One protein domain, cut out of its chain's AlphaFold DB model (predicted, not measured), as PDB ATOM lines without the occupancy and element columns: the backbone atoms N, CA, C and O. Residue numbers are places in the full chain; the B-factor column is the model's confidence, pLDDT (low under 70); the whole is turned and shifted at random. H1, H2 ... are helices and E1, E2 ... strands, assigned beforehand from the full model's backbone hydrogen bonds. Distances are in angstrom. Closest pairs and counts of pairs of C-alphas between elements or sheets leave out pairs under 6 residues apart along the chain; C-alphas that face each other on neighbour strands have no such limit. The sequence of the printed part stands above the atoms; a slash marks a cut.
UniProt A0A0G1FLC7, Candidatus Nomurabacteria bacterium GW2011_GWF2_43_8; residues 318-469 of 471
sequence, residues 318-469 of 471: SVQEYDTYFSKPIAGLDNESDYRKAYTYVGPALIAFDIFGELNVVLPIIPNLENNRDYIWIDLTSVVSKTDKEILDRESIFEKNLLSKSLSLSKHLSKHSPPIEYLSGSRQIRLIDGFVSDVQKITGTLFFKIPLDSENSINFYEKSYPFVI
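What this domain is: This is residues 318 to 469 of the 471 residues of a protein of Candidatus Nomurabacteria bacterium GW2011_GWF2_43_8 (UniProt A0A0G1FLC7). Two strongly twisted sheets lie partly face to face as a sandwich, their strands crossed at 44 degrees: a sheet of five strands and a sheet of three long strands, E4, E7 and E8, which reaches along the longest axis. The edge strands E1 and E8 bring the sheets close along one side, and the short helix H1 only grazes the three-stranded sheet. The printed part has 152 residues, with one named helix and eight named strands in the order H1 E1 E2 E3 E4 E5 E6 E7 E8; the sheets, E1 - E2 - E3 - E6 - E5 and E4 - E7 - E8, are both antiparallel. The class is mostly strand, though under half of the residues are in named elements. The whole is compact, with a radius of gyration of the C-alphas of 16.2 A, and flat, spanning 48 by 41 by 22 A.

How they stand to each other: In the larger sheet E1, residues 343 to 346, E2, residues 349 to 353, and E3, residues 358 to 364, form a meander, each strand the antiparallel neighbour of the one before. N 344 and O 351 are 2.9 A apart between E1 and E2, and N 352 and O 360 are 2.8 A apart between E2 and E3. Beside E3 stands E6, residues 420 to 428, with N 361 and O 425 at 2.8 A. E5, residues 408 to 412, is an edge strand and forms a hairpin with E6, with N 410 and O 422 at 2.8 A. In the other sheet E7, residues 439 to 451, is the inner strand. E4, residues 376 to 385, bends by 51 degrees at residue 381; N 379 and O 445 are 3.0 A apart between E4 and E7. E8, residues 460 to 469, forms a hairpin with E7, with N 446 and O 465 at 2.9 A. The closest C-alphas of E1 and E8 are those of Thr 344 and Ile 469, 5.8 A. E3 and E7 are apart. H1, residues 319 to 325, grazes this sheet with residues 319 to 323; every O i to N i+4 pair in H1 is within hydrogen-bond range.

Where its parts are: E6 measures 25.4 A from first to last C-alpha and E3 19.9 A. E7 measures 35.9 A, E8 28.3 A and E4 27.1 A. H1 begins at C-alpha 319 (-25.904, 0.528, -44.068), E3 begins at C-alpha 358 (0.773, 7.910, -27.095), and E8 ends at C-alpha 469 (-2.313, 15.259, -37.073).

The domain as a whole: The C-alphas of Thr 387 and Glu 455, the two farthest apart, are 51.4 A apart. The printed part has no cut. The links H1 to E1, E3 to E4 and E4 to E5 are long. The mean pLDDT of the printed part is 70.2, and 65 residues are under 70, among them residues 327 to 341 and 394 to 421.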
ATOM      1  N   SER A 318     -29.130  -0.743 -40.550       67.38
ATOM      2  CA  SER A 318     -28.886  -0.770 -41.988       67.38
ATOM      3  C   SER A 318     -27.643   0.052 -42.362       67.38
ATOM      4  O   SER A 318     -27.207   0.948 -41.638       67.38
ATOM      5  N   VAL A 319     -27.080  -0.202 -43.548       66.94
ATOM      6  CA  VAL A 319     -25.904   0.528 -44.068       66.94
ATOM      7  C   VAL A 319     -26.122   2.051 -44.087       66.94
ATOM      8  O   VAL A 319     -25.215   2.809 -43.751       66.94
ATOM      9  N   GLN A 320     -27.334   2.509 -44.421       70.81
ATOM     10  CA  GLN A 320     -27.683   3.938 -44.456       70.81
ATOM     11  C   GLN A 320     -27.743   4.568 -43.055       70.81
ATOM     12  O   GLN A 320     -27.399   5.741 -42.876       70.81
ATOM     13  N   GLU A 321     -28.150   3.794 -42.048       70.69
ATOM     14  CA  GLU A 321     -28.156   4.234 -40.653       70.69
ATOM     15  C   GLU A 321     -26.734   4.316 -40.097       70.69
ATOM     16  O   GLU A 321     -26.407   5.308 -39.450       70.69
ATOM     17  N   TYR A 322     -25.860   3.358 -40.433       71.44
ATOM     18  CA  TYR A 322     -24.433   3.456 -40.118       71.44
ATOM     19  C   TYR A 322     -23.786   4.678 -40.780       71.44
ATOM     20  O   TYR A 322     -23.088   5.433 -40.107       71.44
ATOM     21  N   ASP A 323     -24.061   4.951 -42.058       71.69
ATOM     22  CA  ASP A 323     -23.531   6.145 -42.730       71.69
ATOM     23  C   ASP A 323     -23.986   7.452 -42.069       71.69
ATOM     24  O   ASP A 323     -23.196   8.391 -41.944       71.69
ATOM     25  N   THR A 324     -25.232   7.507 -41.595       71.06
ATOM     26  CA  THR A 324     -25.752   8.662 -40.854       71.06
ATOM     27  C   THR A 324     -25.096   8.772 -39.478       71.06
ATOM     28  O   THR A 324     -24.692   9.865 -39.074       71.06
ATOM     29  N   TYR A 325     -24.930   7.649 -38.779       67.81
ATOM     30  CA  TYR A 325     -24.293   7.571 -37.467       67.81
ATOM     31  C   TYR A 325     -22.826   8.024 -37.512       67.81
ATOM     32  O   TYR A 325     -22.387   8.826 -36.692       67.81
ATOM     33  N   PHE A 326     -22.085   7.591 -38.532       70.56
ATOM     34  CA  PHE A 326     -20.674   7.920 -38.730       70.56
ATOM     35  C   PHE A 326     -20.419   9.287 -39.388       70.56
ATOM     36  O   PHE A 326     -19.264   9.651 -39.624       70.56
ATOM     37  N   SER A 327     -21.470  10.053 -39.700       67.94
ATOM     38  CA  SER A 327     -21.359  11.365 -40.357       67.94
ATOM     39  C   SER A 327     -21.117  12.537 -39.402       67.94
ATOM     40  O   SER A 327     -20.798  13.634 -39.862       67.94
ATOM     41  N   LYS A 328     -21.271  12.338 -38.084       63.06
ATOM     42  CA  LYS A 328     -21.161  13.406 -37.081       63.06
ATOM     43  C   LYS A 328     -20.204  13.016 -35.946       63.06
ATOM     44  O   LYS A 328     -20.296  11.894 -35.453       63.06
ATOM     45  N   PRO A 329     -19.322  13.928 -35.498       63.00
ATOM     46  CA  PRO A 329     -18.533  13.721 -34.287       63.00
ATOM     47  C   PRO A 329     -19.431  13.743 -33.036       63.00
ATOM     48  O   PRO A 329     -20.554  14.254 -33.067       63.00
ATOM     49  N   ILE A 330     -18.924  13.208 -31.923       64.38
ATOM     50  CA  ILE A 330     -19.632  13.187 -30.634       64.38
ATOM     51  C   ILE A 330     -19.809  14.623 -30.123       64.38
ATOM     52  O   ILE A 330     -18.832  15.322 -29.852       64.38
ATOM     53  N   ALA A 331     -21.055  15.069 -29.969       56.06
ATOM     54  CA  ALA A 331     -21.355  16.369 -29.375       56.06
ATOM     55  C   ALA A 331     -20.978  16.379 -27.880       56.06
ATOM     56  O   ALA A 331     -21.369  15.473 -27.147       56.06
ATOM     57  N   GLY A 332     -20.247  17.401 -27.418       55.84
ATOM     58  CA  GLY A 332     -19.838  17.553 -26.013       55.84
ATOM     59  C   GLY A 332     -18.432  17.044 -25.670       55.84
ATOM     60  O   GLY A 332     -18.029  17.156 -24.511       55.84
ATOM     61  N   LEU A 333     -17.690  16.512 -26.652       57.50
ATOM     62  CA  LEU A 333     -16.255  16.179 -26.563       57.50
ATOM     63  C   LEU A 333     -15.348  17.264 -27.186       57.50
ATOM     64  O   LEU A 333     -14.159  17.076 -27.408       57.50
ATOM     65  N   ASP A 334     -15.931  18.412 -27.505       52.97
ATOM     66  CA  ASP A 334     -15.351  19.554 -28.213       52.97
ATOM     67  C   ASP A 334     -14.499  20.481 -27.326       52.97
ATOM     68  O   ASP A 334     -13.887  21.423 -27.825       52.97
ATOM     69  N   ASN A 335     -14.422  20.210 -26.018       52.00
ATOM     70  CA  ASN A 335     -13.707  21.032 -25.034       52.00
ATOM     71  C   ASN A 335     -12.740  20.220 -24.155       52.00
ATOM     72  O   ASN A 335     -12.689  20.410 -22.938       52.00
ATOM     73  N   GLU A 336     -11.972  19.305 -24.740       51.50
ATOM     74  CA  GLU A 336     -10.977  18.540 -23.984       51.50
ATOM     75  C   GLU A 336      -9.681  19.337 -23.783       51.50
ATOM     76  O   GLU A 336      -8.873  19.536 -24.689       51.50
ATOM     77  N   SER A 337      -9.483  19.790 -22.544       46.59
ATOM     78  CA  SER A 337      -8.237  20.378 -22.041       46.59
ATOM     79  C   SER A 337      -7.106  19.361 -21.848       46.59
ATOM     80  O   SER A 337      -5.963  19.770 -21.623       46.59
ATOM     81  N   ASP A 338      -7.418  18.062 -21.910       52.09
ATOM     82  CA  ASP A 338      -6.484  16.972 -21.605       52.09
ATOM     83  C   ASP A 338      -5.585  16.612 -22.795       52.09
ATOM     84  O   ASP A 338      -4.392  16.349 -22.614       52.09
ATOM     85  N   TYR A 339      -6.087  16.728 -24.027       54.78
ATOM     86  CA  TYR A 339      -5.281  16.547 -25.233       54.78
ATOM     87  C   TYR A 339      -4.576  17.855 -25.602       54.78
ATOM     88  O   TYR A 339      -5.087  18.717 -26.321       54.78
ATOM     89  N   ARG A 340      -3.362  18.038 -25.074       52.88
ATOM     90  CA  ARG A 340      -2.525  19.206 -25.367       52.88
ATOM     91  C   ARG A 340      -2.242  19.314 -26.877       52.88
ATOM     92  O   ARG A 340      -1.397  18.612 -27.408       52.88
ATOM     93  N   LYS A 341      -2.899  20.278 -27.528       58.75
ATOM     94  CA  LYS A 341      -2.601  20.918 -28.831       58.75
ATOM     95  C   LYS A 341      -2.584  20.070 -30.122       58.75
ATOM     96  O   LYS A 341      -2.819  20.680 -31.158       58.75
ATOM     97  N   ALA A 342      -2.394  18.748 -30.103       75.69
ATOM     98  CA  ALA A 342      -2.289  17.936 -31.327       75.69
ATOM     99  C   ALA A 342      -3.377  16.847 -31.434       75.69
ATOM    100  O   ALA A 342      -3.194  15.705 -31.009       75.69
ATOM    101  N   TYR A 343      -4.520  17.201 -32.026       81.12
ATOM    102  CA  TYR A 343      -5.631  16.278 -32.288       81.12
ATOM    103  C   TYR A 343      -6.299  16.559 -33.638       81.12
ATOM    104  O   TYR A 343      -6.118  17.622 -34.234       81.12
ATOM    105  N   THR A 344      -7.075  15.596 -34.132       83.50
ATOM    106  CA  THR A 344      -7.872  15.729 -35.354       83.50
ATOM    107  C   THR A 344      -9.148  14.890 -35.271       83.50
ATOM    108  O   THR A 344      -9.171  13.839 -34.625       83.50
ATOM    109  N   TYR A 345     -10.217  15.356 -35.921       81.00
ATOM    110  CA  TYR A 345     -11.474  14.613 -36.036       81.00
ATOM    111  C   TYR A 345     -11.491  13.806 -37.335       81.00
ATOM    112  O   TYR A 345     -11.184  14.323 -38.409       81.00
ATOM    113  N   VAL A 346     -11.859  12.531 -37.232       79.12
ATOM    114  CA  VAL A 346     -11.732  11.528 -38.294       79.12
ATOM    115  C   VAL A 346     -13.021  10.721 -38.366       79.12
ATOM    116  O   VAL A 346     -13.206   9.739 -37.646       79.12
ATOM    117  N   GLY A 347     -13.952  11.170 -39.208       79.81
ATOM    118  CA  GLY A 347     -15.316  10.638 -39.222       79.81
ATOM    119  C   GLY A 347     -15.970  10.792 -37.838       79.81
ATOM    120  O   GLY A 347     -16.080  11.923 -37.362       79.81
ATOM    121  N   PRO A 348     -16.374   9.696 -37.169       76.31
ATOM    122  CA  PRO A 348     -16.924   9.740 -35.810       76.31
ATOM    123  C   PRO A 348     -15.865   9.921 -34.706       76.31
ATOM    124  O   PRO A 348     -16.226  10.124 -33.549       76.31
ATOM    125  N   ALA A 349     -14.580   9.749 -35.029       79.38
ATOM    126  CA  ALA A 349     -13.514   9.571 -34.053       79.38
ATOM    127  C   ALA A 349     -12.784  10.881 -33.753       79.38
ATOM    128  O   ALA A 349     -12.596  11.709 -34.645       79.38
ATOM    129  N   LEU A 350     -12.286  11.020 -32.528       81.69
ATOM    130  CA  LEU A 350     -11.216  11.955 -32.195       81.69
ATOM    131  C   LEU A 350      -9.926  11.155 -32.047       81.69
ATOM    132  O   LEU A 350      -9.888  10.163 -31.322       81.69
ATOM    133  N   ILE A 351      -8.875  11.582 -32.744       84.12
ATOM    134  CA  ILE A 351      -7.538  11.004 -32.627       84.12
ATOM    135  C   ILE A 351      -6.600  12.097 -32.128       84.12
ATOM    136  O   ILE A 351      -6.496  13.158 -32.746       84.12
ATOM    137  N   ALA A 352      -5.915  11.836 -31.021       83.25
ATOM    138  CA  ALA A 352      -4.969  12.747 -30.396       83.25
ATOM    139  C   ALA A 352      -3.608  12.080 -30.222       83.25
ATOM    140  O   ALA A 352      -3.515  10.869 -30.033       83.25
ATOM    141  N   PHE A 353      -2.548  12.877 -30.269       81.38
ATOM    142  CA  PHE A 353      -1.200  12.423 -29.959       81.38
ATOM    143  C   PHE A 353      -0.628  13.274 -28.832       81.38
ATOM    144  O   PHE A 353      -0.683  14.504 -28.885       81.38
ATOM    145  N   ASP A 354      -0.131  12.622 -27.788       77.56
ATOM    146  CA  ASP A 354       0.309  13.311 -26.583       77.56
ATOM    147  C   ASP A 354       1.828  13.559 -26.539       77.56
ATOM    148  O   ASP A 354       2.608  13.157 -27.403       77.56
ATOM    149  N   ILE A 355       2.259  14.257 -25.486       71.62
ATOM    150  CA  ILE A 355       3.671  14.588 -25.258       71.62
ATOM    151  C   ILE A 355       4.523  13.383 -24.823       71.62
ATOM    152  O   ILE A 355       5.748  13.504 -24.769       71.62
ATOM    153  N   PHE A 356       3.898  12.256 -24.483       71.62
ATOM    154  CA  PHE A 356       4.550  11.022 -24.045       71.62
ATOM    155  C   PHE A 356       4.709  10.005 -25.185       71.62
ATOM    156  O   PHE A 356       5.414   9.009 -25.023       71.62
ATOM    157  N   GLY A 357       4.145  10.293 -26.359       73.81
ATOM    158  CA  GLY A 357       4.250   9.455 -27.548       73.81
ATOM    159  C   GLY A 357       3.094   8.470 -27.696       73.81
ATOM    160  O   GLY A 357       3.231   7.468 -28.405       73.81
ATOM    161  N   GLU A 358       1.975   8.725 -27.021       79.81
ATOM    162  CA  GLU A 358       0.773   7.910 -27.095       79.81
ATOM    163  C   GLU A 358      -0.235   8.468 -28.101       79.81
ATOM    164  O   GLU A 358      -0.601   9.648 -28.080       79.81
ATOM    165  N   LEU A 359      -0.715   7.584 -28.977       79.81
ATOM    166  CA  LEU A 359      -1.850   7.824 -29.851       79.81
ATOM    167  C   LEU A 359      -3.132   7.422 -29.124       79.81
ATOM    168  O   LEU A 359      -3.386   6.241 -28.884       79.81
ATOM    169  N   ASN A 360      -3.941   8.420 -28.807       81.12
ATOM    170  CA  ASN A 360      -5.217   8.295 -28.131       81.12
ATOM    171  C   ASN A 360      -6.349   8.360 -29.157       81.12
ATOM    172  O   ASN A 360      -6.356   9.226 -30.033       81.12
ATOM    173  N   VAL A 361      -7.314   7.456 -29.045       80.56
ATOM    174  CA  VAL A 361      -8.491   7.401 -29.910       80.56
ATOM    175  C   VAL A 361      -9.741   7.353 -29.065       80.56
ATOM    176  O   VAL A 361      -9.857   6.520 -28.168       80.56
ATOM    177  N   VAL A 362     -10.688   8.221 -29.400       77.00
ATOM    178  CA  VAL A 362     -12.012   8.295 -28.795       77.00
ATOM    179  C   VAL A 362     -13.069   8.094 -29.878       77.00
ATOM    180  O   VAL A 362     -13.043   8.751 -30.917       77.00
ATOM    181  N   LEU A 363     -14.000   7.177 -29.634       76.06
ATOM    182  CA  LEU A 363     -15.063   6.764 -30.544       76.06
ATOM    183  C   LEU A 363     -16.418   6.770 -29.827       76.06
ATOM    184  O   LEU A 363     -16.476   6.469 -28.636       76.06
ATOM    185  N   PRO A 364     -17.531   7.044 -30.526       72.19
ATOM    186  CA  PRO A 364     -18.855   6.842 -29.952       72.19
ATOM    187  C   PRO A 364     -19.086   5.358 -29.646       72.19
ATOM    188  O   PRO A 364     -18.412   4.487 -30.201       72.19
ATOM    189  N   ILE A 365     -20.062   5.054 -28.788       70.88
ATOM    190  CA  ILE A 365     -20.514   3.669 -28.611       70.88
ATOM    191  C   ILE A 365     -21.157   3.204 -29.909       70.88
ATOM    192  O   ILE A 365     -22.285   3.571 -30.222       70.88
ATOM    193  N   ILE A 366     -20.436   2.377 -30.654       68.62
ATOM    194  CA  ILE A 366     -20.922   1.825 -31.910       68.62
ATOM    195  C   ILE A 366     -21.853   0.646 -31.594       68.62
ATOM    196  O   ILE A 366     -21.404  -0.333 -30.984       68.62
ATOM    197  N   PRO A 367     -23.128   0.695 -32.024       63.22
ATOM    198  CA  PRO A 367     -24.032  -0.440 -31.894       63.22
ATOM    199  C   PRO A 367     -23.448  -1.674 -32.590       63.22
ATOM    200  O   PRO A 367     -22.904  -1.564 -33.691       63.22
ATOM    201  N   ASN A 368     -23.589  -2.843 -31.956       61.12
ATOM    202  CA  ASN A 368     -23.032  -4.139 -32.379       61.12
ATOM    203  C   ASN A 368     -21.517  -4.335 -32.161       61.12
ATOM    204  O   ASN A 368     -20.961  -5.319 -32.645       61.12
ATOM    205  N   LEU A 369     -20.846  -3.460 -31.397       59.88
ATOM    206  CA  LEU A 369     -19.393  -3.535 -31.173       59.88
ATOM    207  C   LEU A 369     -18.963  -3.859 -29.728       59.88
ATOM    208  O   LEU A 369     -17.781  -3.789 -29.394       59.88
ATOM    209  N   GLU A 370     -19.893  -4.213 -28.841       52.16
ATOM    210  CA  GLU A 370     -19.602  -4.258 -27.398       52.16
ATOM    211  C   GLU A 370     -18.658  -5.409 -26.991       52.16
ATOM    212  O   GLU A 370     -17.877  -5.257 -26.045       52.16
ATOM    213  N   ASN A 371     -18.639  -6.504 -27.767       49.09
ATOM    214  CA  ASN A 371     -17.955  -7.754 -27.404       49.09
ATOM    215  C   ASN A 371     -16.853  -8.225 -28.373       49.09
ATOM    216  O   ASN A 371     -16.173  -9.202 -28.068       49.09
ATOM    217  N   ASN A 372     -16.644  -7.565 -29.518       54.16
ATOM    218  CA  ASN A 372     -15.585  -7.942 -30.460       54.16
ATOM    219  C   ASN A 372     -14.943  -6.695 -31.089       54.16
ATOM    220  O   ASN A 372     -15.556  -6.002 -31.897       54.16
ATOM    221  N   ARG A 373     -13.720  -6.385 -30.642       60.78
ATOM    222  CA  ARG A 373     -13.012  -5.115 -30.891       60.78
ATOM    223  C   ARG A 373     -11.960  -5.214 -32.001       60.78
ATOM    224  O   ARG A 373     -11.359  -4.206 -32.353       60.78
ATOM    225  N   ASP A 374     -11.824  -6.389 -32.623       63.69
ATOM    226  CA  ASP A 374     -10.929  -6.618 -33.766       63.69
ATOM    227  C   ASP A 374     -11.436  -5.988 -35.083       63.69
ATOM    228  O   ASP A 374     -10.769  -6.037 -36.113       63.69
ATOM    229  N   TYR A 375     -12.611  -5.361 -35.048       72.44
ATOM    230  CA  TYR A 375     -13.270  -4.718 -36.184       72.44
ATOM    231  C   TYR A 375     -12.879  -3.253 -36.402       72.44
ATOM    232  O   TYR A 375     -13.351  -2.633 -37.356       72.44
ATOM    233  N   ILE A 376     -12.038  -2.689 -35.530       75.50
ATOM    234  CA  ILE A 376     -11.529  -1.321 -35.647       75.50
ATOM    235  C   ILE A 376     -10.017  -1.340 -35.487       75.50
ATOM    236  O   ILE A 376      -9.494  -1.882 -34.512       75.50
ATOM    237  N   TRP A 377      -9.315  -0.722 -36.429       77.44
ATOM    238  CA  TRP A 377      -7.870  -0.551 -36.336       77.44
ATOM    239  C   TRP A 377      -7.405   0.723 -37.036       77.44
ATOM    240  O   TRP A 377      -8.095   1.284 -37.889       77.44
ATOM    241  N   ILE A 378      -6.216   1.181 -36.662       81.56
ATOM    242  CA  ILE A 378      -5.493   2.250 -37.345       81.56
ATOM    243  C   ILE A 378      -4.254   1.667 -38.003       81.56
ATOM    244  O   ILE A 378      -3.499   0.937 -37.361       81.56
ATOM    245  N   ASP A 379      -4.013   2.080 -39.243       81.25
ATOM    246  CA  ASP A 379      -2.726   1.900 -39.905       81.25
ATOM    247  C   ASP A 379      -2.047   3.259 -40.075       81.25
ATOM    248  O   ASP A 379      -2.564   4.169 -40.734       81.25
ATOM    249  N   LEU A 380      -0.867   3.405 -39.474       83.25
ATOM    250  CA  LEU A 380      -0.037   4.593 -39.637       83.25
ATOM    251  C   LEU A 380       0.739   4.501 -40.950       83.25
ATOM    252  O   LEU A 380       1.427   3.522 -41.227       83.25
ATOM    253  N   THR A 381       0.626   5.540 -41.772       83.56
ATOM    254  CA  THR A 381       1.283   5.614 -43.082       83.56
ATOM    255  C   THR A 381       2.615   6.353 -43.004       83.56
ATOM    256  O   THR A 381       3.551   5.990 -43.708       83.56
ATOM    257  N   SER A 382       2.706   7.401 -42.181       83.12
ATOM    258  CA  SER A 382       3.915   8.221 -42.066       83.12
ATOM    259  C   SER A 382       3.949   8.982 -40.745       83.12
ATOM    260  O   SER A 382       2.951   9.582 -40.346       83.12
ATOM    261  N   VAL A 383       5.126   9.043 -40.120       84.56
ATOM    262  CA  VAL A 383       5.437   9.970 -39.020       84.56
ATOM    263  C   VAL A 383       6.689  10.743 -39.409       84.56
ATOM    264  O   VAL A 383       7.726  10.141 -39.685       84.56
ATOM    265  N   VAL A 384       6.569  12.068 -39.480       87.06
ATOM    266  CA  VAL A 384       7.611  12.969 -39.987       87.06
ATOM    267  C   VAL A 384       8.115  13.861 -38.857       87.06
ATOM    268  O   VAL A 384       7.317  14.419 -38.096       87.06
ATOM    269  N   SER A 385       9.437  13.982 -38.745       86.44
ATOM    270  CA  SER A 385      10.097  14.887 -37.807       86.44
ATOM    271  C   SER A 385      10.065  16.342 -38.290       86.44
ATOM    272  O   SER A 385       9.875  16.614 -39.468       86.44
ATOM    273  N   LYS A 386      10.389  17.293 -37.408       86.00
ATOM    274  CA  LYS A 386      10.608  18.718 -37.746       86.00
ATOM    275  C   LYS A 386      11.716  18.970 -38.775       86.00
ATOM    276  O   LYS A 386      11.860  20.089 -39.258       86.00
ATOM    277  N   THR A 387      12.537  17.962 -39.053       83.81
ATOM    278  CA  THR A 387      13.603  17.990 -40.061       83.81
ATOM    279  C   THR A 387      13.191  17.291 -41.359       83.81
ATOM    280  O   THR A 387      14.059  16.935 -42.151       83.81
ATOM    281  N   ASP A 388      11.886  17.067 -41.563       84.31
ATOM    282  CA  ASP A 388      11.298  16.363 -42.708       84.31
ATOM    283  C   ASP A 388      11.818  14.921 -42.899       84.31
ATOM    284  O   ASP A 388      11.760  14.357 -43.994       84.31
ATOM    285  N   LYS A 389      12.318  14.284 -41.829       85.25
ATOM    286  CA  LYS A 389      12.777  12.887 -41.843       85.25
ATOM    287  C   LYS A 389      11.638  11.958 -41.423       85.25
ATOM    288  O   LYS A 389      10.961  12.213 -40.428       85.25
ATOM    289  N   GLU A 390      11.448  10.854 -42.146       84.88
ATOM    290  CA  GLU A 390      10.541   9.787 -41.717       84.88
ATOM    291  C   GLU A 390      11.143   9.026 -40.528       84.88
ATOM    292  O   GLU A 390      12.296   8.590 -40.570       84.88
ATOM    293  N   ILE A 391      10.359   8.891 -39.460       84.94
ATOM    294  CA  ILE A 391      10.800   8.334 -38.173       84.94
ATOM    295  C   ILE A 391       9.901   7.198 -37.666       84.94
ATOM    296  O   ILE A 391      10.082   6.745 -36.541       84.94
ATOM    297  N   LEU A 392       8.951   6.712 -38.474       81.19
ATOM    298  CA  LEU A 392       8.061   5.597 -38.120       81.19
ATOM    299  C   LEU A 392       8.748   4.237 -38.312       81.19
ATOM    300  O   LEU A 392       9.187   3.929 -39.419       81.19
ATOM    301  N   ASP A 393       8.771   3.394 -37.277       76.19
ATOM    302  CA  ASP A 393       9.330   2.034 -37.348       76.19
ATOM    303  C   ASP A 393       8.344   1.046 -37.993       76.19
ATOM    304  O   ASP A 393       7.597   0.340 -37.317       76.19
ATOM    305  N   ARG A 394       8.341   0.986 -39.329       68.19
ATOM    306  CA  ARG A 394       7.424   0.127 -40.104       68.19
ATOM    307  C   ARG A 394       7.692  -1.377 -39.962       68.19
ATOM    308  O   ARG A 394       6.822  -2.178 -40.300       68.19
ATOM    309  N   GLU A 395       8.883  -1.778 -39.514       65.19
ATOM    310  CA  GLU A 395       9.240  -3.198 -39.357       65.19
ATOM    311  C   GLU A 395       8.756  -3.776 -38.020       65.19
ATOM    312  O   GLU A 395       8.699  -4.995 -37.834       65.19
ATOM    313  N   SER A 396       8.344  -2.910 -37.096       62.84
ATOM    314  CA  SER A 396       7.786  -3.301 -35.814       62.84
ATOM    315  C   SER A 396       6.472  -4.074 -35.982       62.84
ATOM    316  O   SER A 396       5.464  -3.567 -36.477       62.84
ATOM    317  N   ILE A 397       6.441  -5.305 -35.460       56.03
ATOM    318  CA  ILE A 397       5.211  -6.109 -35.331       56.03
ATOM    319  C   ILE A 397       4.137  -5.413 -34.484       56.03
ATOM    320  O   ILE A 397       2.967  -5.788 -34.551       56.03
ATOM    321  N   PHE A 398       4.528  -4.412 -33.690       55.22
ATOM    322  CA  PHE A 398       3.610  -3.636 -32.877       55.22
ATOM    323  C   PHE A 398       2.847  -2.606 -33.708       55.22
ATOM    324  O   PHE A 398       1.730  -2.300 -33.332       55.22
ATOM    325  N   GLU A 399       3.340  -2.137 -34.853       56.81
ATOM    326  CA  GLU A 399       2.635  -1.111 -35.647       56.81
ATOM    327  C   GLU A 399       1.486  -1.681 -36.506       56.81
ATOM    328  O   GLU A 399       0.721  -0.927 -37.099       56.81
ATOM    329  N   LYS A 400       1.310  -3.011 -36.544       61.09
ATOM    330  CA  LYS A 400       0.194  -3.667 -37.247       61.09
ATOM    331  C   LYS A 400      -1.070  -3.710 -36.385       61.09
ATOM    332  O   LYS A 400      -0.998  -4.091 -35.216       61.09
ATOM    333  N   ASN A 401      -2.225  -3.410 -36.990       58.41
ATOM    334  CA  ASN A 401      -3.555  -3.464 -36.365       58.41
ATOM    335  C   ASN A 401      -3.632  -2.646 -35.066       58.41
ATOM    336  O   ASN A 401      -4.050  -3.140 -34.013       58.41
ATOM    337  N   LEU A 402      -3.177  -1.392 -35.130       58.16
ATOM    338  CA  LEU A 402      -3.161  -0.501 -33.979       58.16
ATOM    339  C   LEU A 402      -4.592  -0.369 -33.425       58.16
ATOM    340  O   LEU A 402      -5.505  -0.058 -34.180       58.16
ATOM    341  N   LEU A 403      -4.768  -0.596 -32.115       56.62
ATOM    342  CA  LEU A 403      -6.013  -0.465 -31.324       56.62
ATOM    343  C   LEU A 403      -6.978  -1.658 -31.276       56.62
ATOM    344  O   LEU A 403      -7.845  -1.647 -30.403       56.62
ATOM    345  N   SER A 404      -6.794  -2.718 -32.072       54.09
ATOM    346  CA  SER A 404      -7.761  -3.840 -32.119       54.09
ATOM    347  C   SER A 404      -8.000  -4.518 -30.750       54.09
ATOM    348  O   SER A 404      -9.064  -5.074 -30.484       54.09
ATOM    349  N   LYS A 405      -7.030  -4.408 -29.825       51.78
ATOM    350  CA  LYS A 405      -7.067  -5.004 -28.474       51.78
ATOM    351  C   LYS A 405      -7.104  -4.009 -27.304       51.78
ATOM    352  O   LYS A 405      -7.149  -4.463 -26.165       51.78
ATOM    353  N   SER A 406      -7.047  -2.693 -27.538       53.97
ATOM    354  CA  SER A 406      -6.877  -1.688 -26.462       53.97
ATOM    355  C   SER A 406      -8.049  -0.722 -26.273       53.97
ATOM    356  O   SER A 406      -7.970   0.173 -25.435       53.97
ATOM    357  N   LEU A 407      -9.150  -0.905 -27.007       58.66
ATOM    358  CA  LEU A 407     -10.371  -0.122 -26.814       58.66
ATOM    359  C   LEU A 407     -11.111  -0.580 -25.550       58.66
ATOM    360  O   LEU A 407     -11.492  -1.743 -25.442       58.66
ATOM    361  N   SER A 408     -11.397   0.339 -24.635       55.97
ATOM    362  CA  SER A 408     -12.164   0.138 -23.398       55.97
ATOM    363  C   SER A 408     -13.391   1.058 -23.366       55.97
ATOM    364  O   SER A 408     -13.406   2.102 -24.018       55.97
ATOM    365  N   LEU A 409     -14.464   0.640 -22.684       56.94
ATOM    366  CA  LEU A 409     -15.634   1.501 -22.481       56.94
ATOM    367  C   LEU A 409     -15.313   2.513 -21.377       56.94
ATOM    368  O   LEU A 409     -15.010   2.119 -20.252       56.94
ATOM    369  N   SER A 410     -15.422   3.794 -21.705       55.34
ATOM    370  CA  SER A 410     -15.108   4.916 -20.825       55.34
ATOM    371  C   SER A 410     -16.320   5.834 -20.665       55.34
ATOM    372  O   SER A 410     -17.188   5.923 -21.533       55.34
ATOM    373  N   LYS A 411     -16.404   6.520 -19.520       55.12
ATOM    374  CA  LYS A 411     -17.488   7.466 -19.216       55.12
ATOM    375  C   LYS A 411     -16.901   8.838 -18.925       55.12
ATOM    376  O   LYS A 411     -16.006   8.951 -18.093       55.12
ATOM    377  N   HIS A 412     -17.409   9.877 -19.584       51.97
ATOM    378  CA  HIS A 412     -16.975  11.254 -19.364       51.97
ATOM    379  C   HIS A 412     -18.041  11.971 -18.537       51.97
ATOM    380  O   HIS A 412     -19.150  12.242 -19.010       51.97
ATOM    381  N   LEU A 413     -17.704  12.296 -17.287       48.25
ATOM    382  CA  LEU A 413     -18.517  13.172 -16.449       48.25
ATOM    383  C   LEU A 413     -18.245  14.631 -16.856       48.25
ATOM    384  O   LEU A 413     -17.456  15.323 -16.220       48.25
ATOM    385  N   SER A 414     -18.877  15.106 -17.934       48.66
ATOM    386  CA  SER A 414     -18.929  16.552 -18.216       48.66
ATOM    387  C   SER A 414     -20.093  17.207 -17.458       48.66
ATOM    388  O   SER A 414     -20.869  16.536 -16.781       48.66
ATOM    389  N   LYS A 415     -20.265  18.530 -17.604       46.62
ATOM    390  CA  LYS A 415     -21.440  19.298 -17.135       46.62
ATOM    391  C   LYS A 415     -22.799  18.785 -17.659       46.62
ATOM    392  O   LYS A 415     -23.828  19.351 -17.292       46.62
ATOM    393  N   HIS A 416     -22.820  17.773 -18.522       44.91
ATOM    394  CA  HIS A 416     -24.029  17.149 -19.040       44.91
ATOM    395  C   HIS A 416     -24.447  15.947 -18.180       44.91
ATOM    396  O   HIS A 416     -23.680  15.009 -17.983       44.91
ATOM    397  N   SER A 417     -25.685  15.991 -17.678       43.41
ATOM    398  CA  SER A 417     -26.387  14.840 -17.103       43.41
ATOM    399  C   SER A 417     -27.399  14.325 -18.125       43.41
ATOM    400  O   SER A 417     -28.247  15.123 -18.543       43.41
ATOM    401  N   PRO A 418     -27.386  13.030 -18.492       50.62
ATOM    402  CA  PRO A 418     -26.485  11.952 -18.043       50.62
ATOM    403  C   PRO A 418     -25.062  12.016 -18.657       50.62
ATOM    404  O   PRO A 418     -24.882  12.683 -19.677       50.62
ATOM    405  N   PRO A 419     -24.056  11.339 -18.054       57.25
ATOM    406  CA  PRO A 419     -22.679  11.310 -18.556       57.25
ATOM    407  C   PRO A 419     -22.599  10.721 -19.968       57.25
ATOM    408  O   PRO A 419     -23.320   9.780 -20.298       57.25
ATOM    409  N   ILE A 420     -21.694  11.259 -20.788       61.22
ATOM    410  CA  ILE A 420     -21.475  10.781 -22.157       61.22
ATOM    411  C   ILE A 420     -20.597   9.532 -22.080       61.22
ATOM    412  O   ILE A 420     -19.482   9.576 -21.552       61.22
ATOM    413  N   GLU A 421     -21.100   8.414 -22.591       66.31
ATOM    414  CA  GLU A 421     -20.349   7.166 -22.687       66.31
ATOM    415  C   GLU A 421     -19.711   7.036 -24.078       66.31
ATOM    416  O   GLU A 421     -20.318   7.383 -25.093       66.31
ATOM    417  N   TYR A 422     -18.465   6.568 -24.123       71.62
ATOM    418  CA  TYR A 422     -17.663   6.476 -25.342       71.62
ATOM    419  C   TYR A 422     -16.650   5.332 -25.236       71.62
ATOM    420  O   TYR A 422     -16.334   4.839 -24.154       71.62
ATOM    421  N   LEU A 423     -16.133   4.887 -26.373       71.94
ATOM    422  CA  LEU A 423     -15.029   3.941 -26.448       71.94
ATOM    423  C   LEU A 423     -13.716   4.722 -26.526       71.94
ATOM    424  O   LEU A 423     -13.603   5.653 -27.320       71.94
ATOM    425  N   SER A 424     -12.718   4.340 -25.734       74.38
ATOM    426  CA  SER A 424     -11.384   4.945 -25.793       74.38
ATOM    427  C   SER A 424     -10.280   3.902 -25.824       74.38
ATOM    428  O   SER A 424     -10.385   2.850 -25.196       74.38
ATOM    429  N   GLY A 425      -9.210   4.187 -26.555       73.88
ATOM    430  CA  GLY A 425      -8.005   3.370 -26.568       73.88
ATOM    431  C   GLY A 425      -6.768   4.245 -26.702       73.88
ATOM    432  O   GLY A 425      -6.779   5.208 -27.462       73.88
ATOM    433  N   SER A 426      -5.709   3.897 -25.977       74.25
ATOM    434  CA  SER A 426      -4.388   4.514 -26.121       74.25
ATOM    435  C   SER A 426      -3.377   3.470 -26.584       74.25
ATOM    436  O   SER A 426      -3.497   2.279 -26.256       74.25
ATOM    437  N   ARG A 427      -2.394   3.897 -27.380       76.38
ATOM    438  CA  ARG A 427      -1.257   3.065 -27.769       76.38
ATOM    439  C   ARG A 427      -0.004   3.892 -28.017       76.38
ATOM    440  O   ARG A 427      -0.032   4.860 -28.768       76.38
ATOM    441  N   GLN A 428       1.113   3.451 -27.451       77.25
ATOM    442  CA  GLN A 428       2.422   4.050 -27.692       77.25
ATOM    443  C   GLN A 428       2.926   3.726 -29.110       77.25
ATOM    444  O   GLN A 428       2.924   2.558 -29.505       77.25
ATOM    445  N   ILE A 429       3.362   4.749 -29.857       75.31
ATOM    446  CA  ILE A 429       3.972   4.599 -31.192       75.31
ATOM    447  C   ILE A 429       5.487   4.437 -31.043       75.31
ATOM    448  O   ILE A 429       6.118   5.165 -30.270       75.31
ATOM    449  N   ARG A 430       6.098   3.520 -31.805       75.19
ATOM    450  CA  ARG A 430       7.555   3.346 -31.810       75.19
ATOM    451  C   ARG A 430       8.221   4.152 -32.927       75.19
ATOM    452  O   ARG A 430       7.904   4.005 -34.106       75.19
ATOM    453  N   LEU A 431       9.185   4.986 -32.540       78.19
ATOM    454  CA  LEU A 431       9.990   5.788 -33.461       78.19
ATOM    455  C   LEU A 431      11.344   5.104 -33.716       78.19
ATOM    456  O   LEU A 431      11.939   4.565 -32.784       78.19
ATOM    457  N   ILE A 432      11.832   5.138 -34.963       72.25
ATOM    458  CA  ILE A 432      13.150   4.593 -35.357       72.25
ATOM    459  C   ILE A 432      14.278   5.379 -34.678       72.25
ATOM    460  O   ILE A 432      15.272   4.802 -34.239       72.25
ATOM    461  N   ASP A 433      14.138   6.706 -34.641       63.94
ATOM    462  CA  ASP A 433      15.153   7.651 -34.178       63.94
ATOM    463  C   ASP A 433      14.486   8.998 -33.838       63.94
ATOM    464  O   ASP A 433      13.548   9.413 -34.525       63.94
ATOM    465  N   GLY A 434      14.970   9.686 -32.801       61.91
ATOM    466  CA  GLY A 434      14.437  10.975 -32.329       61.91
ATOM    467  C   GLY A 434      13.520  10.908 -31.098       61.91
ATOM    468  O   GLY A 434      13.159   9.839 -30.606       61.91
ATOM    469  N   PHE A 435      13.168  12.083 -30.572       73.12
ATOM    470  CA  PHE A 435      12.269  12.228 -29.424       73.12
ATOM    471  C   PHE A 435      10.834  12.529 -29.872       73.12
ATOM    472  O   PHE A 435      10.607  13.092 -30.940       73.12
ATOM    473  N   VAL A 436       9.846  12.245 -29.017       76.94
ATOM    474  CA  VAL A 436       8.431  12.619 -29.247       76.94
ATOM    475  C   VAL A 436       8.283  14.121 -29.538       76.94
ATOM    476  O   VAL A 436       7.465  14.524 -30.360       76.94
ATOM    477  N   SER A 437       9.135  14.956 -28.931       79.06
ATOM    478  CA  SER A 437       9.201  16.403 -29.174       79.06
ATOM    479  C   SER A 437       9.576  16.796 -30.605       79.06
ATOM    480  O   SER A 437       9.384  17.956 -30.987       79.06
ATOM    481  N   ASP A 438      10.143  15.868 -31.371       81.81
ATOM    482  CA  ASP A 438      10.636  16.101 -32.726       81.81
ATOM    483  C   ASP A 438       9.590  15.745 -33.781       81.81
ATOM    484  O   ASP A 438       9.776  16.100 -34.942       81.81
ATOM    485  N   VAL A 439       8.482  15.105 -33.392       84.06
ATOM    486  CA  VAL A 439       7.361  14.785 -34.280       84.06
ATOM    487  C   VAL A 439       6.680  16.079 -34.727       84.06
ATOM    488  O   VAL A 439       6.319  16.925 -33.910       84.06
ATOM    489  N   GLN A 440       6.507  16.234 -36.038       87.44
ATOM    490  CA  GLN A 440       5.822  17.373 -36.654       87.44
ATOM    491  C   GLN A 440       4.470  16.969 -37.240       87.44
ATOM    492  O   GLN A 440       3.501  17.721 -37.154       87.44
ATOM    493  N   LYS A 441       4.410  15.792 -37.869       88.81
ATOM    494  CA  LYS A 441       3.231  15.351 -38.608       88.81
ATOM    495  C   LYS A 441       3.054  13.844 -38.518       88.81
ATOM    496  O   LYS A 441       3.987  13.091 -38.792       88.81
ATOM    497  N   ILE A 442       1.835  13.417 -38.207       88.38
ATOM    498  CA  ILE A 442       1.413  12.013 -38.200       88.38
ATOM    499  C   ILE A 442       0.330  11.845 -39.262       88.38
ATOM    500  O   ILE A 442      -0.577  12.667 -39.373       88.38
ATOM    501  N   THR A 443       0.434  10.805 -40.082       88.88
ATOM    502  CA  THR A 443      -0.529  10.475 -41.138       88.88
ATOM    503  C   THR A 443      -0.878   8.997 -41.060       88.88
ATOM    504  O   THR A 443       0.015   8.155 -40.946       88.88
ATOM    505  N   GLY A 444      -2.164   8.676 -41.148       88.75
ATOM    506  CA  GLY A 444      -2.658   7.304 -41.093       88.75
ATOM    507  C   GLY A 444      -4.082   7.177 -41.614       88.75
ATOM    508  O   GLY A 444      -4.666   8.140 -42.112       88.75
ATOM    509  N   THR A 445      -4.635   5.972 -41.508       86.50
ATOM    510  CA  THR A 445      -6.019   5.666 -41.876       86.50
ATOM    511  C   THR A 445      -6.686   4.869 -40.763       86.50
ATOM    512  O   THR A 445      -6.119   3.899 -40.266       86.50
ATOM    513  N   LEU A 446      -7.884   5.294 -40.368       85.00
ATOM    514  CA  LEU A 446      -8.757   4.586 -39.437       85.00
ATOM    515  C   LEU A 446      -9.717   3.692 -40.223       85.00
ATOM    516  O   LEU A 446     -10.405   4.182 -41.119       85.00
ATOM    517  N   PHE A 447      -9.788   2.414 -39.870       83.00
ATOM    518  CA  PHE A 447     -10.629   1.420 -40.527       83.00
ATOM    519  C   PHE A 447     -11.725   0.899 -39.599       83.00
ATOM    520  O   PHE A 447     -11.504   0.664 -38.412       83.00
ATOM    521  N   PHE A 448     -12.894   0.672 -40.189       82.00
ATOM    522  CA  PHE A 448     -14.049   0.024 -39.587       82.00
ATOM    523  C   PHE A 448     -14.447  -1.163 -40.460       82.00
ATOM    524  O   PHE A 448     -14.598  -0.998 -41.669       82.00
ATOM    525  N   LYS A 449     -14.644  -2.333 -39.851       82.00
ATOM    526  CA  LYS A 449     -15.160  -3.547 -40.494       82.00
ATOM    527  C   LYS A 449     -16.190  -4.219 -39.589       82.00
ATOM    528  O   LYS A 449     -15.871  -5.148 -38.863       82.00
ATOM    529  N   ILE A 450     -17.421  -3.726 -39.595       76.94
ATOM    530  CA  ILE A 450     -18.449  -4.085 -38.608       76.94
ATOM    531  C   ILE A 450     -19.392  -5.138 -39.204       76.94
ATOM    532  O   ILE A 450     -19.899  -4.914 -40.301       76.94
ATOM    533  N   PRO A 451     -19.660  -6.272 -38.535       70.69
ATOM    534  CA  PRO A 451     -20.634  -7.243 -39.027       70.69
ATOM    535  C   PRO A 451     -22.051  -6.653 -39.000       70.69
ATOM    536  O   PRO A 451     -22.460  -6.055 -38.006       70.69
ATOM    537  N   LEU A 452     -22.802  -6.826 -40.091       68.00
ATOM    538  CA  LEU A 452     -24.175  -6.313 -40.209       68.00
ATOM    539  C   LEU A 452     -25.221  -7.227 -39.547       68.00
ATOM    540  O   LEU A 452     -26.270  -6.740 -39.143       68.00
ATOM    541  N   ASP A 453     -24.915  -8.518 -39.378       63.00
ATOM    542  CA  ASP A 453     -25.814  -9.528 -38.803       63.00
ATOM    543  C   ASP A 453     -25.112 -10.319 -37.686       63.00
ATOM    544  O   ASP A 453     -23.951 -10.715 -37.834       63.00
ATOM    545  N   SER A 454     -25.824 -10.607 -36.588       56.12
ATOM    546  CA  SER A 454     -25.288 -11.346 -35.431       56.12
ATOM    547  C   SER A 454     -25.045 -12.835 -35.700       56.12
ATOM    548  O   SER A 454     -24.218 -13.443 -35.023       56.12
ATOM    549  N   GLU A 455     -25.744 -13.429 -36.672       51.72
ATOM    550  CA  GLU A 455     -25.749 -14.885 -36.874       51.72
ATOM    551  C   GLU A 455     -24.801 -15.382 -37.972       51.72
ATOM    552  O   GLU A 455     -24.377 -16.532 -37.902       51.72
ATOM    553  N   ASN A 456     -24.432 -14.559 -38.964       50.69
ATOM    554  CA  ASN A 456     -23.779 -15.087 -40.171       50.69
ATOM    555  C   ASN A 456     -22.390 -14.543 -40.512       50.69
ATOM    556  O   ASN A 456     -21.758 -15.148 -41.361       50.69
ATOM    557  N   SER A 457     -21.862 -13.480 -39.887       57.00
ATOM    558  CA  SER A 457     -20.463 -13.000 -40.078       57.00
ATOM    559  C   SER A 457     -19.945 -12.918 -41.539       57.00
ATOM    560  O   SER A 457     -18.738 -12.944 -41.765       57.00
ATOM    561  N   ILE A 458     -20.831 -12.855 -42.541       56.78
ATOM    562  CA  ILE A 458     -20.487 -12.884 -43.977       56.78
ATOM    563  C   ILE A 458     -20.600 -11.480 -44.592       56.78
ATOM    564  O   ILE A 458     -19.851 -11.156 -45.510       56.78
ATOM    565  N   ASN A 459     -21.481 -10.627 -44.058       69.38
ATOM    566  CA  ASN A 459     -21.691  -9.258 -44.528       69.38
ATOM    567  C   ASN A 459     -21.108  -8.249 -43.535       69.38
ATOM    568  O   ASN A 459     -21.460  -8.258 -42.352       69.38
ATOM    569  N   PHE A 460     -20.253  -7.356 -44.035       73.69
ATOM    570  CA  PHE A 460     -19.589  -6.329 -43.240       73.69
ATOM    571  C   PHE A 460     -19.883  -4.934 -43.790       73.69
ATOM    572  O   PHE A 460     -19.874  -4.710 -45.000       73.69
ATOM    573  N   TYR A 461     -20.092  -3.988 -42.884       76.88
ATOM    574  CA  TYR A 461     -19.936  -2.570 -43.142       76.88
ATOM    575  C   TYR A 461     -18.449  -2.225 -43.072       76.88
ATOM    576  O   TYR A 461     -17.840  -2.316 -42.004       76.88
ATOM    577  N   GLU A 462     -17.868  -1.838 -44.203       82.94
ATOM    578  CA  GLU A 462     -16.467  -1.433 -44.289       82.94
ATOM    579  C   GLU A 462     -16.352   0.058 -44.602       82.94
ATOM    580  O   GLU A 462     -16.951   0.555 -45.558       82.94
ATOM    581  N   LYS A 463     -15.566   0.785 -43.801       85.00
ATOM    582  CA  LYS A 463     -15.272   2.196 -44.058       85.00
ATOM    583  C   LYS A 463     -13.887   2.581 -43.576       85.00
ATOM    584  O   LYS A 463     -13.420   2.098 -42.550       85.00
ATOM    585  N   SER A 464     -13.246   3.479 -44.312       86.56
ATOM    586  CA  SER A 464     -11.908   3.972 -44.004       86.56
ATOM    587  C   SER A 464     -11.877   5.493 -44.009       86.56
ATOM    588  O   SER A 464     -12.403   6.120 -44.930       86.56
ATOM    589  N   TYR A 465     -11.208   6.078 -43.023       86.44
ATOM    590  CA  TYR A 465     -11.075   7.517 -42.864       86.44
ATOM    591  C   TYR A 465      -9.590   7.892 -42.764       86.44
ATOM    592  O   TYR A 465      -8.951   7.586 -41.752       86.44
ATOM    593  N   PRO A 466      -9.010   8.526 -43.797       87.25
ATOM    594  CA  PRO A 466      -7.644   9.025 -43.723       87.25
ATOM    595  C   PRO A 466      -7.571  10.219 -42.769       87.25
ATOM    596  O   PRO A 466      -8.502  11.024 -42.697       87.25
ATOM    597  N   PHE A 467      -6.453  10.359 -42.065       87.31
ATOM    598  CA  PHE A 467      -6.248  11.451 -41.124       87.31
ATOM    599  C   PHE A 467      -4.823  11.983 -41.114       87.31
ATOM    600  O   PHE A 467      -3.858  11.293 -41.452       87.31
ATOM    601  N   VAL A 468      -4.714  13.240 -40.686       87.38
ATOM    602  CA  VAL A 468      -3.453  13.944 -40.481       87.38
ATOM    603  C   VAL A 468      -3.528  14.694 -39.157       87.38
ATOM    604  O   VAL A 468      -4.468  15.460 -38.936       87.38
ATOM    605  N   ILE A 469      -2.526  14.493 -38.304       86.00
ATOM    606  CA  ILE A 469      -2.313  15.259 -37.073       86.00
ATOM    607  C   ILE A 469      -1.065  16.109 -37.282       86.00
ATOM    608  O   ILE A 469      -0.015  15.585 -37.657       86.00
TER     609      ILE A 469